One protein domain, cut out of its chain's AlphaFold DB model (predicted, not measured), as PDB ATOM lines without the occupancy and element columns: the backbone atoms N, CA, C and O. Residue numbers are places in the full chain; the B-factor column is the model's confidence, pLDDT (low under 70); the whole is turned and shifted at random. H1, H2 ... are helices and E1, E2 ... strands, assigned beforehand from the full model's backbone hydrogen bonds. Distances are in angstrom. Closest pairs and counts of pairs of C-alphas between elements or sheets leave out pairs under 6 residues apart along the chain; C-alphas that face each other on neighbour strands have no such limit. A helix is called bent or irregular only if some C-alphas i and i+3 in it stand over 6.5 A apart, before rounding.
ATOM      1  N   ALA A   3      19.693  12.422  -1.411       94.62
ATOM      2  CA  ALA A   3      20.264  11.139  -1.816       94.62
ATOM      3  C   ALA A   3      21.639  10.963  -1.160       94.62
ATOM      4  O   ALA A   3      22.409  11.919  -1.074       94.62
ATOM      5  N   ILE A   4      21.940   9.759  -0.690       96.75
ATOM      6  CA  ILE A   4      23.218   9.395  -0.087       96.75
ATOM      7  C   ILE A   4      23.834   8.302  -0.942       96.75
ATOM      8  O   ILE A   4      23.199   7.300  -1.273       96.75
ATOM      9  N   GLU A   5      25.087   8.518  -1.287       97.25
ATOM     10  CA  GLU A   5      25.814   7.684  -2.214       97.25
ATOM     11  C   GLU A   5      27.034   7.083  -1.535       97.25
ATOM     12  O   GLU A   5      27.874   7.816  -1.013       97.25
ATOM     13  N   LEU A   6      27.120   5.755  -1.542       97.81
ATOM     14  CA  LEU A   6      28.175   4.966  -0.911       97.81
ATOM     15  C   LEU A   6      28.881   4.027  -1.907       97.81
ATOM     16  O   LEU A   6      29.969   3.542  -1.601       97.81
ATOM     17  N   LEU A   7      28.316   3.793  -3.100       98.25
ATOM     18  CA  LEU A   7      28.900   2.975  -4.179       98.25
ATOM     19  C   LEU A   7      29.915   3.781  -5.008       98.25
ATOM     20  O   LEU A   7      29.786   3.948  -6.219       98.25
ATOM     21  N   GLY A   8      30.889   4.366  -4.323       97.62
ATOM     22  CA  GLY A   8      31.870   5.298  -4.867       97.62
ATOM     23  C   GLY A   8      32.428   6.187  -3.753       97.62
ATOM     24  O   GLY A   8      32.424   5.802  -2.576       97.62
ATOM     25  N   PRO A   9      32.880   7.412  -4.075       96.06
ATOM     26  CA  PRO A   9      33.068   8.450  -3.067       96.06
ATOM     27  C   PRO A   9      31.789   8.657  -2.246       96.06
ATOM     28  O   PRO A   9      30.699   8.703  -2.811       96.06
ATOM     29  N   VAL A  10      31.922   8.814  -0.923       96.69
ATOM     30  CA  VAL A  10      30.764   9.101  -0.061       96.69
ATOM     31  C   VAL A  10      30.265  10.513  -0.321       96.69
ATOM     32  O   VAL A  10      30.963  11.478   0.008       96.69
ATOM     33  N   ARG A  11      29.053  10.620  -0.870       95.56
ATOM     34  CA  ARG A  11      28.406  11.891  -1.214       95.56
ATOM     35  C   ARG A  11      27.011  11.976  -0.618       95.56
ATOM     36  O   ARG A  11      26.337  10.971  -0.407       95.56
ATOM     37  N   VAL A  12      26.574  13.204  -0.378       96.19
ATOM     38  CA  VAL A  12      25.169  13.517  -0.128       96.19
ATOM     39  C   VAL A  12      24.751  14.567  -1.130       96.19
ATOM     40  O   VAL A  12      25.382  15.617  -1.215       96.19
ATOM     41  N   LEU A  13      23.674  14.298  -1.855       95.38
ATOM     42  CA  LEU A  13      23.060  15.241  -2.769       95.38
ATOM     43  C   LEU A  13      21.738  15.717  -2.187       95.38
ATOM     44  O   LEU A  13      20.944  14.918  -1.698       95.38
ATOM     45  N   ARG A  14      21.476  17.015  -2.277       93.31
ATOM     46  CA  ARG A  14      20.167  17.598  -2.000       93.31
ATOM     47  C   ARG A  14      19.712  18.340  -3.239       93.31
ATOM     48  O   ARG A  14      20.381  19.270  -3.680       93.31
ATOM     49  N   ASP A  15      18.612  17.873  -3.820       91.75
ATOM     50  CA  ASP A  15      18.063  18.420  -5.067       91.75
ATOM     51  C   ASP A  15      19.115  18.441  -6.193       91.75
ATOM     52  O   ASP A  15      19.280  19.423  -6.911       91.75
ATOM     53  N   GLY A  16      19.892  17.354  -6.288       92.06
ATOM     54  CA  GLY A  16      20.963  17.177  -7.275       92.06
ATOM     55  C   GLY A  16      22.275  17.906  -6.965       92.06
ATOM     56  O   GLY A  16      23.254  17.702  -7.675       92.06
ATOM     57  N   LYS A  17      22.340  18.724  -5.906       94.62
ATOM     58  CA  LYS A  17      23.562  19.441  -5.512       94.62
ATOM     59  C   LYS A  17      24.300  18.707  -4.403       94.62
ATOM     60  O   LYS A  17      23.715  18.412  -3.362       94.62
ATOM     61  N   GLU A  18      25.584  18.443  -4.616       95.38
ATOM     62  CA  GLU A  18      26.440  17.818  -3.608       95.38
ATOM     63  C   GLU A  18      26.647  18.745  -2.402       95.38
ATOM     64  O   GLU A  18      26.928  19.937  -2.546       95.38
ATOM     65  N   LEU A  19      26.486  18.191  -1.202       95.12
ATOM     66  CA  LEU A  19      26.676  18.894   0.056       95.12
ATOM     67  C   LEU A  19      28.080  18.641   0.630       95.12
ATOM     68  O   LEU A  19      28.569  17.509   0.595       95.12
ATOM     69  N   PRO A  20      28.718  19.651   1.252       93.88
ATOM     70  CA  PRO A  20      30.051  19.504   1.822       93.88
ATOM     71  C   PRO A  20      30.007  18.701   3.132       93.88
ATOM     72  O   PRO A  20      29.824  19.247   4.217       93.88
ATOM     73  N   LEU A  21      30.221  17.386   3.040       92.94
ATOM     74  CA  LEU A  21      30.199  16.466   4.188       92.94
ATOM     75  C   LEU A  21      31.360  16.629   5.177       92.94
ATOM     76  O   LEU A  21      31.363  15.977   6.220       92.94
ATOM     77  N   GLY A  22      32.353  17.458   4.861       93.12
ATOM     78  CA  GLY A  22      33.506  17.684   5.726       93.12
ATOM     79  C   GLY A  22      34.508  16.516   5.721       93.12
ATOM     80  O   GLY A  22      34.672  15.844   4.696       93.12
ATOM     81  N   PRO A  23      35.244  16.297   6.826       95.44
ATOM     82  CA  PRO A  23      36.426  15.437   6.859       95.44
ATOM     83  C   PRO A  23      36.108  13.939   6.722       95.44
ATOM     84  O   PRO A  23      34.987  13.486   6.945       95.44
ATOM     85  N   ALA A  24      37.133  13.137   6.410       95.12
ATOM     86  CA  ALA A  24      36.993  11.702   6.137       95.12
ATOM     87  C   ALA A  24      36.334  10.911   7.281       95.12
ATOM     88  O   ALA A  24      35.501  10.044   7.033       95.12
ATOM     89  N   ARG A  25      36.649  11.248   8.537       95.62
ATOM     90  CA  ARG A  25      36.037  10.620   9.718       95.62
ATOM     91  C   ARG A  25      34.561  10.992   9.894       95.62
ATOM     92  O   ARG A  25      33.786  10.140  10.308       95.62
ATOM     93  N   GLN A  26      34.144  12.200   9.504       97.06
ATOM     94  CA  GLN A  26      32.725  12.574   9.485       97.06
ATOM     95  C   GLN A  26      31.958  11.782   8.415       97.06
ATOM     96  O   GLN A  26      30.868  11.283   8.682       97.06
ATOM     97  N   ARG A  27      32.560  11.591   7.231       97.25
ATOM     98  CA  ARG A  27      32.009  10.712   6.184       97.25
ATOM     99  C   ARG A  27      31.927   9.251   6.634       97.25
ATOM    100  O   ARG A  27      30.951   8.588   6.309       97.25
ATOM    101  N   ALA A  28      32.898   8.768   7.414       97.50
ATOM    102  CA  ALA A  28      32.860   7.425   7.999       97.50
ATOM    103  C   ALA A  28      31.685   7.250   8.969       97.50
ATOM    104  O   ALA A  28      30.946   6.278   8.855       97.50
ATOM    105  N   VAL A  29      31.458   8.219   9.865       97.75
ATOM    106  CA  VAL A  29      30.286   8.211  10.757       97.75
ATOM    107  C   VAL A  29      28.988   8.194   9.949       97.75
ATOM    108  O   VAL A  29      28.102   7.400  10.248       97.75
ATOM    109  N   LEU A  30      28.882   9.014   8.896       97.31
ATOM    110  CA  LEU A  30      27.705   8.996   8.026       97.31
ATOM    111  C   LEU A  30      27.497   7.633   7.363       97.31
ATOM    112  O   LEU A  30      26.376   7.142   7.357       97.31
ATOM    113  N   ALA A  31      28.552   7.031   6.814       97.38
ATOM    114  CA  ALA A  31      28.462   5.740   6.143       97.38
ATOM    115  C   ALA A  31      27.984   4.633   7.098       97.38
ATOM    116  O   ALA A  31      27.098   3.865   6.731       97.38
ATOM    117  N   VAL A  32      28.483   4.617   8.342       97.62
ATOM    118  CA  VAL A  32      28.020   3.695   9.396       97.62
ATOM    119  C   VAL A  32      26.540   3.912   9.721       97.62
ATOM    120  O   VAL A  32      25.796   2.947   9.876       97.62
ATOM    121  N   LEU A  33      26.082   5.163   9.825       96.75
ATOM    122  CA  LEU A  33      24.662   5.442  10.067       96.75
ATOM    123  C   LEU A  33      23.792   5.074   8.859       96.75
ATOM    124  O   LEU A  33      22.696   4.552   9.032       96.75
ATOM    125  N   ALA A  34      24.274   5.319   7.641       95.88
ATOM    126  CA  ALA A  34      23.557   5.013   6.409       95.88
ATOM    127  C   ALA A  34      23.403   3.505   6.181       95.88
ATOM    128  O   ALA A  34      22.338   3.071   5.751       95.88
ATOM    129  N   SER A  35      24.395   2.686   6.543       93.50
ATOM    130  CA  SER A  35      24.252   1.224   6.481       93.50
ATOM    131  C   SER A  35      23.231   0.669   7.481       93.50
ATOM    132  O   SER A  35      22.768  -0.454   7.322       93.50
ATOM    133  N   HIS A  36      22.873   1.460   8.495       93.50
ATOM    134  CA  HIS A  36      21.854   1.160   9.500       93.50
ATOM    135  C   HIS A  36      20.689   2.160   9.415       93.50
ATOM    136  O   HIS A  36      20.098   2.519  10.433       93.50
ATOM    137  N   ALA A  37      20.372   2.664   8.215       92.38
ATOM    138  CA  ALA A  37      19.305   3.646   8.040       92.38
ATOM    139  C   ALA A  37      17.981   3.157   8.649       92.38
ATOM    140  O   ALA A  37      17.577   2.007   8.474       92.38
ATOM    141  N   GLY A  38      17.318   4.041   9.399       91.50
ATOM    142  CA  GLY A  38      16.113   3.705  10.160       91.50
ATOM    143  C   GLY A  38      16.359   2.956  11.479       91.50
ATOM    144  O   GLY A  38      15.399   2.702  12.203       91.50
ATOM    145  N   GLN A  39      17.609   2.640  11.838       93.81
ATOM    146  CA  GLN A  39      17.975   1.964  13.086       93.81
ATOM    147  C   GLN A  39      18.891   2.829  13.963       93.81
ATOM    148  O   GLN A  39      19.667   3.657  13.481       93.81
ATOM    149  N   VAL A  40      18.800   2.640  15.282       96.19
ATOM    150  CA  VAL A  40      19.660   3.337  16.249       96.19
ATOM    151  C   VAL A  40      21.028   2.660  16.299       96.19
ATOM    152  O   VAL A  40      21.125   1.480  16.629       96.19
ATOM    153  N   VAL A  41      22.089   3.427  16.048       97.12
ATOM    154  CA  VAL A  41      23.481   2.988  16.207       97.12
ATOM    155  C   VAL A  41      24.067   3.628  17.458       97.12
ATOM    156  O   VAL A  41      24.083   4.855  17.595       97.12
ATOM    157  N   SER A  42      24.558   2.808  18.387       96.94
ATOM    158  CA  SER A  42      25.157   3.319  19.620       96.94
ATOM    159  C   SER A  42      26.464   4.063  19.352       96.94
ATOM    160  O   SER A  42      27.182   3.787  18.387       96.94
ATOM    161  N   ARG A  43      26.813   5.000  20.241       95.62
ATOM    162  CA  ARG A  43      28.087   5.729  20.148       95.62
ATOM    163  C   ARG A  43      29.279   4.771  20.111       95.62
ATOM    164  O   ARG A  43      30.166   4.951  19.288       95.62
ATOM    165  N   ASP A  44      29.280   3.752  20.963       94.94
ATOM    166  CA  ASP A  44      30.401   2.814  21.066       94.94
ATOM    167  C   ASP A  44      30.508   1.928  19.817       94.94
ATOM    168  O   ASP A  44      31.610   1.613  19.376       94.94
ATOM    169  N   ALA A  45      29.380   1.588  19.179       96.19
ATOM    170  CA  ALA A  45      29.388   0.910  17.884       96.19
ATOM    171  C   ALA A  45      29.984   1.800  16.781       96.19
ATOM    172  O   ALA A  45      30.798   1.321  15.995       96.19
ATOM    173  N   ILE A  46      29.654   3.099  16.758       97.44
ATOM    174  CA  ILE A  46      30.284   4.062  15.839       97.44
ATOM    175  C   ILE A  46      31.788   4.151  16.109       97.44
ATOM    176  O   ILE A  46      32.574   4.149  15.162       97.44
ATOM    177  N   ILE A  47      32.201   4.206  17.380       97.06
ATOM    178  CA  ILE A  47      33.617   4.270  17.754       97.06
ATOM    179  C   ILE A  47      34.362   3.040  17.230       97.06
ATOM    180  O   ILE A  47      35.326   3.193  16.482       97.06
ATOM    181  N   ARG A  48      33.875   1.831  17.531       96.62
ATOM    182  CA  ARG A  48      34.489   0.585  17.050       96.62
ATOM    183  C   ARG A  48      34.513   0.495  15.526       96.62
ATOM    184  O   ARG A  48      35.525   0.113  14.953       96.62
ATOM    185  N   ALA A  49      33.432   0.889  14.855       97.12
ATOM    186  CA  ALA A  49      33.351   0.840  13.398       97.12
ATOM    187  C   ALA A  49      34.370   1.773  12.725       97.12
ATOM    188  O   ALA A  49      35.011   1.412  11.736       97.12
ATOM    189  N   VAL A  50      34.521   2.982  13.268       97.31
ATOM    190  CA  VAL A  50      35.346   4.029  12.670       97.31
ATOM    191  C   VAL A  50      36.807   3.867  13.097       97.31
ATOM    192  O   VAL A  50      37.691   3.938  12.247       97.31
ATOM    193  N   TRP A  51      37.111   3.645  14.377       96.81
ATOM    194  CA  TRP A  51      38.487   3.584  14.900       96.81
ATOM    195  C   TRP A  51      39.026   2.174  15.151       96.81
ATOM    196  O   TRP A  51      40.236   2.007  15.046       96.81
ATOM    197  N   GLY A  52      38.177   1.177  15.400       93.94
ATOM    198  CA  GLY A  52      38.626  -0.139  15.861       93.94
ATOM    199  C   GLY A  52      39.156  -0.098  17.292       93.94
ATOM    200  O   GLY A  52      38.797   0.798  18.054       93.94
ATOM    201  N   GLU A  53      40.012  -1.062  17.630       89.19
ATOM    202  CA  GLU A  53      40.677  -1.166  18.930       89.19
ATOM    203  C   GLU A  53      42.210  -1.202  18.746       89.19
ATOM    204  O   GLU A  53      42.690  -1.899  17.846       89.19
ATOM    205  N   PRO A  54      42.993  -0.484  19.578       86.75
ATOM    206  CA  PRO A  54      42.537   0.508  20.553       86.75
ATOM    207  C   PRO A  54      42.101   1.819  19.874       86.75
ATOM    208  O   PRO A  54      42.757   2.313  18.951       86.75
ATOM    209  N   GLU A  55      41.014   2.426  20.349       92.06
ATOM    210  CA  GLU A  55      40.580   3.747  19.904       92.06
ATOM    211  C   GLU A  55      41.372   4.885  20.584       92.06
ATOM    212  O   GLU A  55      41.869   4.744  21.703       92.06
ATOM    213  N   PRO A  56      41.479   6.072  19.958       93.12
ATOM    214  CA  PRO A  56      42.049   7.235  20.626       93.12
ATOM    215  C   PRO A  56      41.117   7.755  21.730       93.12
ATOM    216  O   PRO A  56      39.898   7.777  21.562       93.12
ATOM    217  N   ALA A  57      41.686   8.333  22.794       93.94
ATOM    218  CA  ALA A  57      40.924   8.944  23.894       93.94
ATOM    219  C   ALA A  57      39.921  10.030  23.437       93.94
ATOM    220  O   ALA A  57      38.920  10.292  24.099       93.94
ATOM    221  N   SER A  58      40.162  10.652  22.277       94.31
ATOM    222  CA  SER A  58      39.279  11.655  21.673       94.31
ATOM    223  C   SER A  58      38.124  11.071  20.850       94.31
ATOM    224  O   SER A  58      37.318  11.833  20.321       94.31
ATOM    225  N   ALA A  59      37.996   9.747  20.705       93.81
ATOM    226  CA  ALA A  59      36.969   9.139  19.855       93.81
ATOM    227  C   ALA A  59      35.547   9.557  20.268       93.81
ATOM    228  O   ALA A  59      34.763   9.998  19.426       93.81
ATOM    229  N   ALA A  60      35.233   9.520  21.566       92.75
ATOM    230  CA  ALA A  60      33.910   9.883  22.070       92.75
ATOM    231  C   ALA A  60      33.546  11.359  21.818       92.75
ATOM    232  O   ALA A  60      32.430  11.648  21.381       92.75
ATOM    233  N   SER A  61      34.475  12.294  22.052       94.25
ATOM    234  CA  SER A  61      34.251  13.723  21.776       94.25
ATOM    235  C   SER A  61      34.205  14.022  20.272       94.25
ATOM    236  O   SER A  61      33.411  14.854  19.821       94.25
ATOM    237  N   ASN A  62      34.981  13.290  19.471       96.25
ATOM    238  CA  ASN A  62      34.953  13.386  18.015       96.25
ATOM    239  C   ASN A  62      33.612  12.925  17.432       96.25
ATOM    240  O   ASN A  62      33.100  13.592  16.536       96.25
ATOM    241  N   VAL A  63      33.003  11.848  17.946       96.06
ATOM    242  CA  VAL A  63      31.669  11.412  17.484       96.06
ATOM    243  C   VAL A  63      30.640  12.530  17.661       96.06
ATOM    244  O   VAL A  63      29.930  12.842  16.710       96.06
ATOM    245  N   HIS A  64      30.599  13.195  18.818       94.06
ATOM    246  CA  HIS A  64      29.691  14.333  19.045       94.06
ATOM    247  C   HIS A  64      29.916  15.476  18.049       94.06
ATOM    248  O   HIS A  64      28.958  16.020  17.488       94.06
ATOM    249  N   SER A  65      31.183  15.811  17.790       96.06
ATOM    250  CA  SER A  65      31.565  16.837  16.813       96.06
ATOM    251  C   SER A  65      31.122  16.469  15.395       96.06
ATOM    252  O   SER A  65      30.536  17.296  14.697       96.06
ATOM    253  N   TYR A  66      31.330  15.217  14.981       96.94
ATOM    254  CA  TYR A  66      30.933  14.740  13.657       96.94
ATOM    255  C   TYR A  66      29.417  14.645  13.502       96.94
ATOM    256  O   TYR A  66      28.906  15.058  12.467       96.94
ATOM    257  N   ILE A  67      28.679  14.196  14.520       96.19
ATOM    258  CA  ILE A  67      27.209  14.221  14.501       96.19
ATOM    259  C   ILE A  67      26.695  15.658  14.381       96.19
ATOM    260  O   ILE A  67      25.799  15.929  13.584       96.19
ATOM    261  N   SER A  68      27.291  16.598  15.116       95.06
ATOM    262  CA  SER A  68      26.941  18.019  15.013       95.06
ATOM    263  C   SER A  68      27.229  18.576  13.614       95.06
ATOM    264  O   SER A  68      26.411  19.311  13.060       95.06
ATOM    265  N   GLY A  69      28.357  18.196  13.008       95.69
ATOM    266  CA  GLY A  69      28.694  18.529  11.624       95.69
ATOM    267  C   GLY A  69      27.694  17.951  10.621       95.69
ATOM    268  O   GLY A  69      27.192  18.679   9.765       95.69
ATOM    269  N   LEU A  70      27.330  16.675  10.771       95.69
ATOM    270  CA  LEU A  70      26.329  16.019   9.930       95.69
ATOM    271  C   LEU A  70      24.959  16.678  10.068       95.69
ATOM    272  O   LEU A  70      24.321  16.913   9.053       95.69
ATOM    273  N   ARG A  71      24.533  17.075  11.271       95.12
ATOM    274  CA  ARG A  71      23.276  17.818  11.481       95.12
ATOM    275  C   ARG A  71      23.241  19.165  10.780       95.12
ATOM    276  O   ARG A  71      22.187  19.573  10.315       95.12
ATOM    277  N   ARG A  72      24.371  19.864  10.655       92.56
ATOM    278  CA  ARG A  72      24.415  21.125   9.893       92.56
ATOM    279  C   ARG A  72      24.173  20.897   8.402       92.56
ATOM    280  O   ARG A  72      23.540  21.723   7.754       92.56
ATOM    281  N   VAL A  73      24.664  19.778   7.873       92.38
ATOM    282  CA  VAL A  73      24.557  19.439   6.449       92.38
ATOM    283  C   VAL A  73      23.205  18.797   6.135       92.38
ATOM    284  O   VAL A  73      22.453  19.252   5.270       92.38
ATOM    285  N   LEU A  74      22.888  17.744   6.878       89.69
ATOM    286  CA  LEU A  74      21.711  16.922   6.697       89.69
ATOM    287  C   LEU A  74      20.476  17.534   7.337       89.69
ATOM    288  O   LEU A  74      19.427  17.348   6.774       89.69
ATOM    289  N   LYS A  75      20.556  18.378   8.366       85.25
ATOM    290  CA  LYS A  75      19.392  18.904   9.104       85.25
ATOM    291  C   LYS A  75      18.686  17.809   9.916       85.25
ATOM    292  O   LYS A  75      19.306  17.226  10.804       85.25
ATOM    293  N   THR A  76      17.397  17.583   9.670       77.31
ATOM    294  CA  THR A  76      16.492  16.777  10.505       77.31
ATOM    295  C   THR A  76      16.685  15.275  10.340       77.31
ATOM    296  O   THR A  76      16.177  14.504  11.139       77.31
ATOM    297  N   GLU A  77      17.455  14.852   9.343       85.19
ATOM    298  CA  GLU A  77      17.704  13.445   9.055       85.19
ATOM    299  C   GLU A  77      18.556  12.747  10.141       85.19
ATOM    300  O   GLU A  77      18.540  11.522  10.198       85.19
ATOM    301  N   VAL A  78      19.291  13.469  11.007       91.38
ATOM    302  CA  VAL A  78      20.151  12.870  12.056       91.38
ATOM    303  C   VAL A  78      19.639  13.168  13.468       91.38
ATOM    304  O   VAL A  78      19.850  14.254  14.023       91.38
ATOM    305  N   GLU A  79      19.059  12.158  14.110       91.31
ATOM    306  CA  GLU A  79      18.419  12.258  15.424       91.31
ATOM    307  C   GLU A  79      19.260  11.622  16.537       91.31
ATOM    308  O   GLU A  79      20.024  10.683  16.316       91.31
ATOM    309  N   THR A  80      19.131  12.157  17.755       91.31
ATOM    310  CA  THR A  80      19.632  11.489  18.964       91.31
ATOM    311  C   THR A  80      18.517  10.588  19.469       91.31
ATOM    312  O   THR A  80      17.404  11.056  19.684       91.31
ATOM    313  N   ALA A  81      18.836   9.319  19.691       87.81
ATOM    314  CA  ALA A  81      17.972   8.362  20.370       87.81
ATOM    315  C   ALA A  81      18.568   8.012  21.743       87.81
ATOM    316  O   ALA A  81      19.727   8.327  22.013       87.81
ATOM    317  N   ALA A  82      17.791   7.349  22.608       78.88
ATOM    318  CA  ALA A  82      18.135   7.122  24.018       78.88
ATOM    319  C   ALA A  82      19.550   6.547  24.263       78.88
ATOM    320  O   ALA A  82      20.154   6.849  25.288       78.88
ATOM    321  N   SER A  83      20.104   5.764  23.330       84.31
ATOM    322  CA  SER A  83      21.436   5.150  23.443       84.31
ATOM    323  C   SER A  83      22.361   5.388  22.238       84.31
ATOM    324  O   SER A  83      23.389   4.719  22.106       84.31
ATOM    325  N   GLY A  84      22.047   6.339  21.348       94.56
ATOM    326  CA  GLY A  84      22.829   6.517  20.125       94.56
ATOM    327  C   GLY A  84      22.272   7.526  19.129       94.56
ATOM    328  O   GLY A  84      21.657   8.528  19.496       94.56
ATOM    329  N   TYR A  85      22.509   7.246  17.851       96.06
ATOM    330  CA  TYR A  85      22.141   8.111  16.739       96.06
ATOM    331  C   TYR A  85      21.371   7.337  15.679       96.06
ATOM    332  O   TYR A  85      21.635   6.161  15.440       96.06
ATOM    333  N   LEU A  86      20.429   8.020  15.044       94.94
ATOM    334  CA  LEU A  86      19.568   7.483  14.000       94.94
ATOM    335  C   LEU A  86      19.698   8.368  12.762       94.94
ATOM    336  O   LEU A  86      19.595   9.590  12.872       94.94
ATOM    337  N   LEU A  87      19.878   7.751  11.594       95.31
ATOM    338  CA  LEU A  87      19.701   8.423  10.309       95.31
ATOM    339  C   LEU A  87      18.332   8.049   9.729       95.31
ATOM    340  O   LEU A  87      18.110   6.895   9.354       95.31
ATOM    341  N   ARG A  88      17.418   9.020   9.654       93.38
ATOM    342  CA  ARG A  88      16.112   8.873   9.001       93.38
ATOM    343  C   ARG A  88      16.223   9.179   7.516       93.38
ATOM    344  O   ARG A  88      16.123  10.330   7.097       93.38
ATOM    345  N   VAL A  89      16.418   8.128   6.735       90.88
ATOM    346  CA  VAL A  89      16.320   8.154   5.277       90.88
ATOM    347  C   VAL A  89      15.634   6.882   4.802       90.88
ATOM    348  O   VAL A  89      15.818   5.814   5.387       90.88
ATOM    349  N   GLU A  90      14.856   6.996   3.734       87.88
ATOM    350  CA  GLU A  90      14.273   5.845   3.057       87.88
ATOM    351  C   GLU A  90      15.364   5.028   2.360       87.88
ATOM    352  O   GLU A  90      16.368   5.571   1.892       87.88
ATOM    353  N   LYS A  91      15.147   3.716   2.216       82.25
ATOM    354  CA  LYS A  91      16.103   2.821   1.535       82.25
ATOM    355  C   LYS A  91      16.438   3.289   0.117       82.25
ATOM    356  O   LYS A  91      17.570   3.135  -0.330       82.25
ATOM    357  N   ASP A  92      15.477   3.906  -0.563       86.19
ATOM    358  CA  ASP A  92      15.623   4.391  -1.936       86.19
ATOM    359  C   ASP A  92      16.416   5.700  -2.034       86.19
ATOM    360  O   ASP A  92      16.867   6.069  -3.118       86.19
TER     361      ASP A  92
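What this domain is: This is residues 3 to 92 of the 236 residues of the protein "OmpR/PhoB-type domain-containing protein" of Kibdelosporangium aridum (UniProt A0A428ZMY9). Three crossed helices pack together with H1 in the middle; a small sheet, E3, E5, E4, covers one side of H1 and H3, and the hairpin E1 and E2 sits at another side of H1. The printed part has 90 residues, in the order E1 E2 H1 E3 H2 H3 E4 E5, mixed in class, with both sheets antiparallel. It is compact, with a radius of gyration of the C-alphas of 12.4 A, and spans 38 by 25 by 22 A.

Where its parts are: E1, residues 3 to 5, begins at C-alpha 3 (20.264, 11.139, -1.816), and E2 is residues 11 to 14. H1, residues 24 to 35, measures 16.5 A. E3 is residues 40 to 42 and H2 residues 43 to 51, 11.8 A. H3, residues 59 to 77, measures 22.5 A; it has a kink of 74 degrees near residue 71 and is irregular, with C-alphas 73 and 76 9.4 A apart. E4 is residues 78 to 81; E5, residues 84 to 87, ends at C-alpha 87 (19.701, 8.423, 10.309).

How they stand to each other: In the hairpin E1 and E2, N 3 and O 13 are 2.8 A apart, within hydrogen-bond range. H1 touches H3 with residues 25 to 30 alone, at a steep tilt of 65 degrees; the closest C-alphas, of Gln 26 and Tyr 66, are 5.0 A apart. H2 touches H1, closest at C-alphas Ala 28 and Val 50, 6.3 A. H1 and H3 are on the same face of the sheet E3 E5 E4, which H2 only grazes. Across it, N 41 and O 85 are 2.8 A apart, and N 79 and O 86, in the hairpin E4 and E5, 2.9 A. E3, H2 H3 and E4 form a split strand-helix-strand unit, two strands running the same way with E5 between them, its crossover right-handed. In H1 and H2 every O i to N i+4 pair is within hydrogen-bond range, in H3 12 of 15.

The domain as a whole: The farthest C-alphas, of Asp 15 and Pro 54, are 39.7 A apart. The printed part has no cut, no link is long, and no printed residue is under 70 in pLDDT.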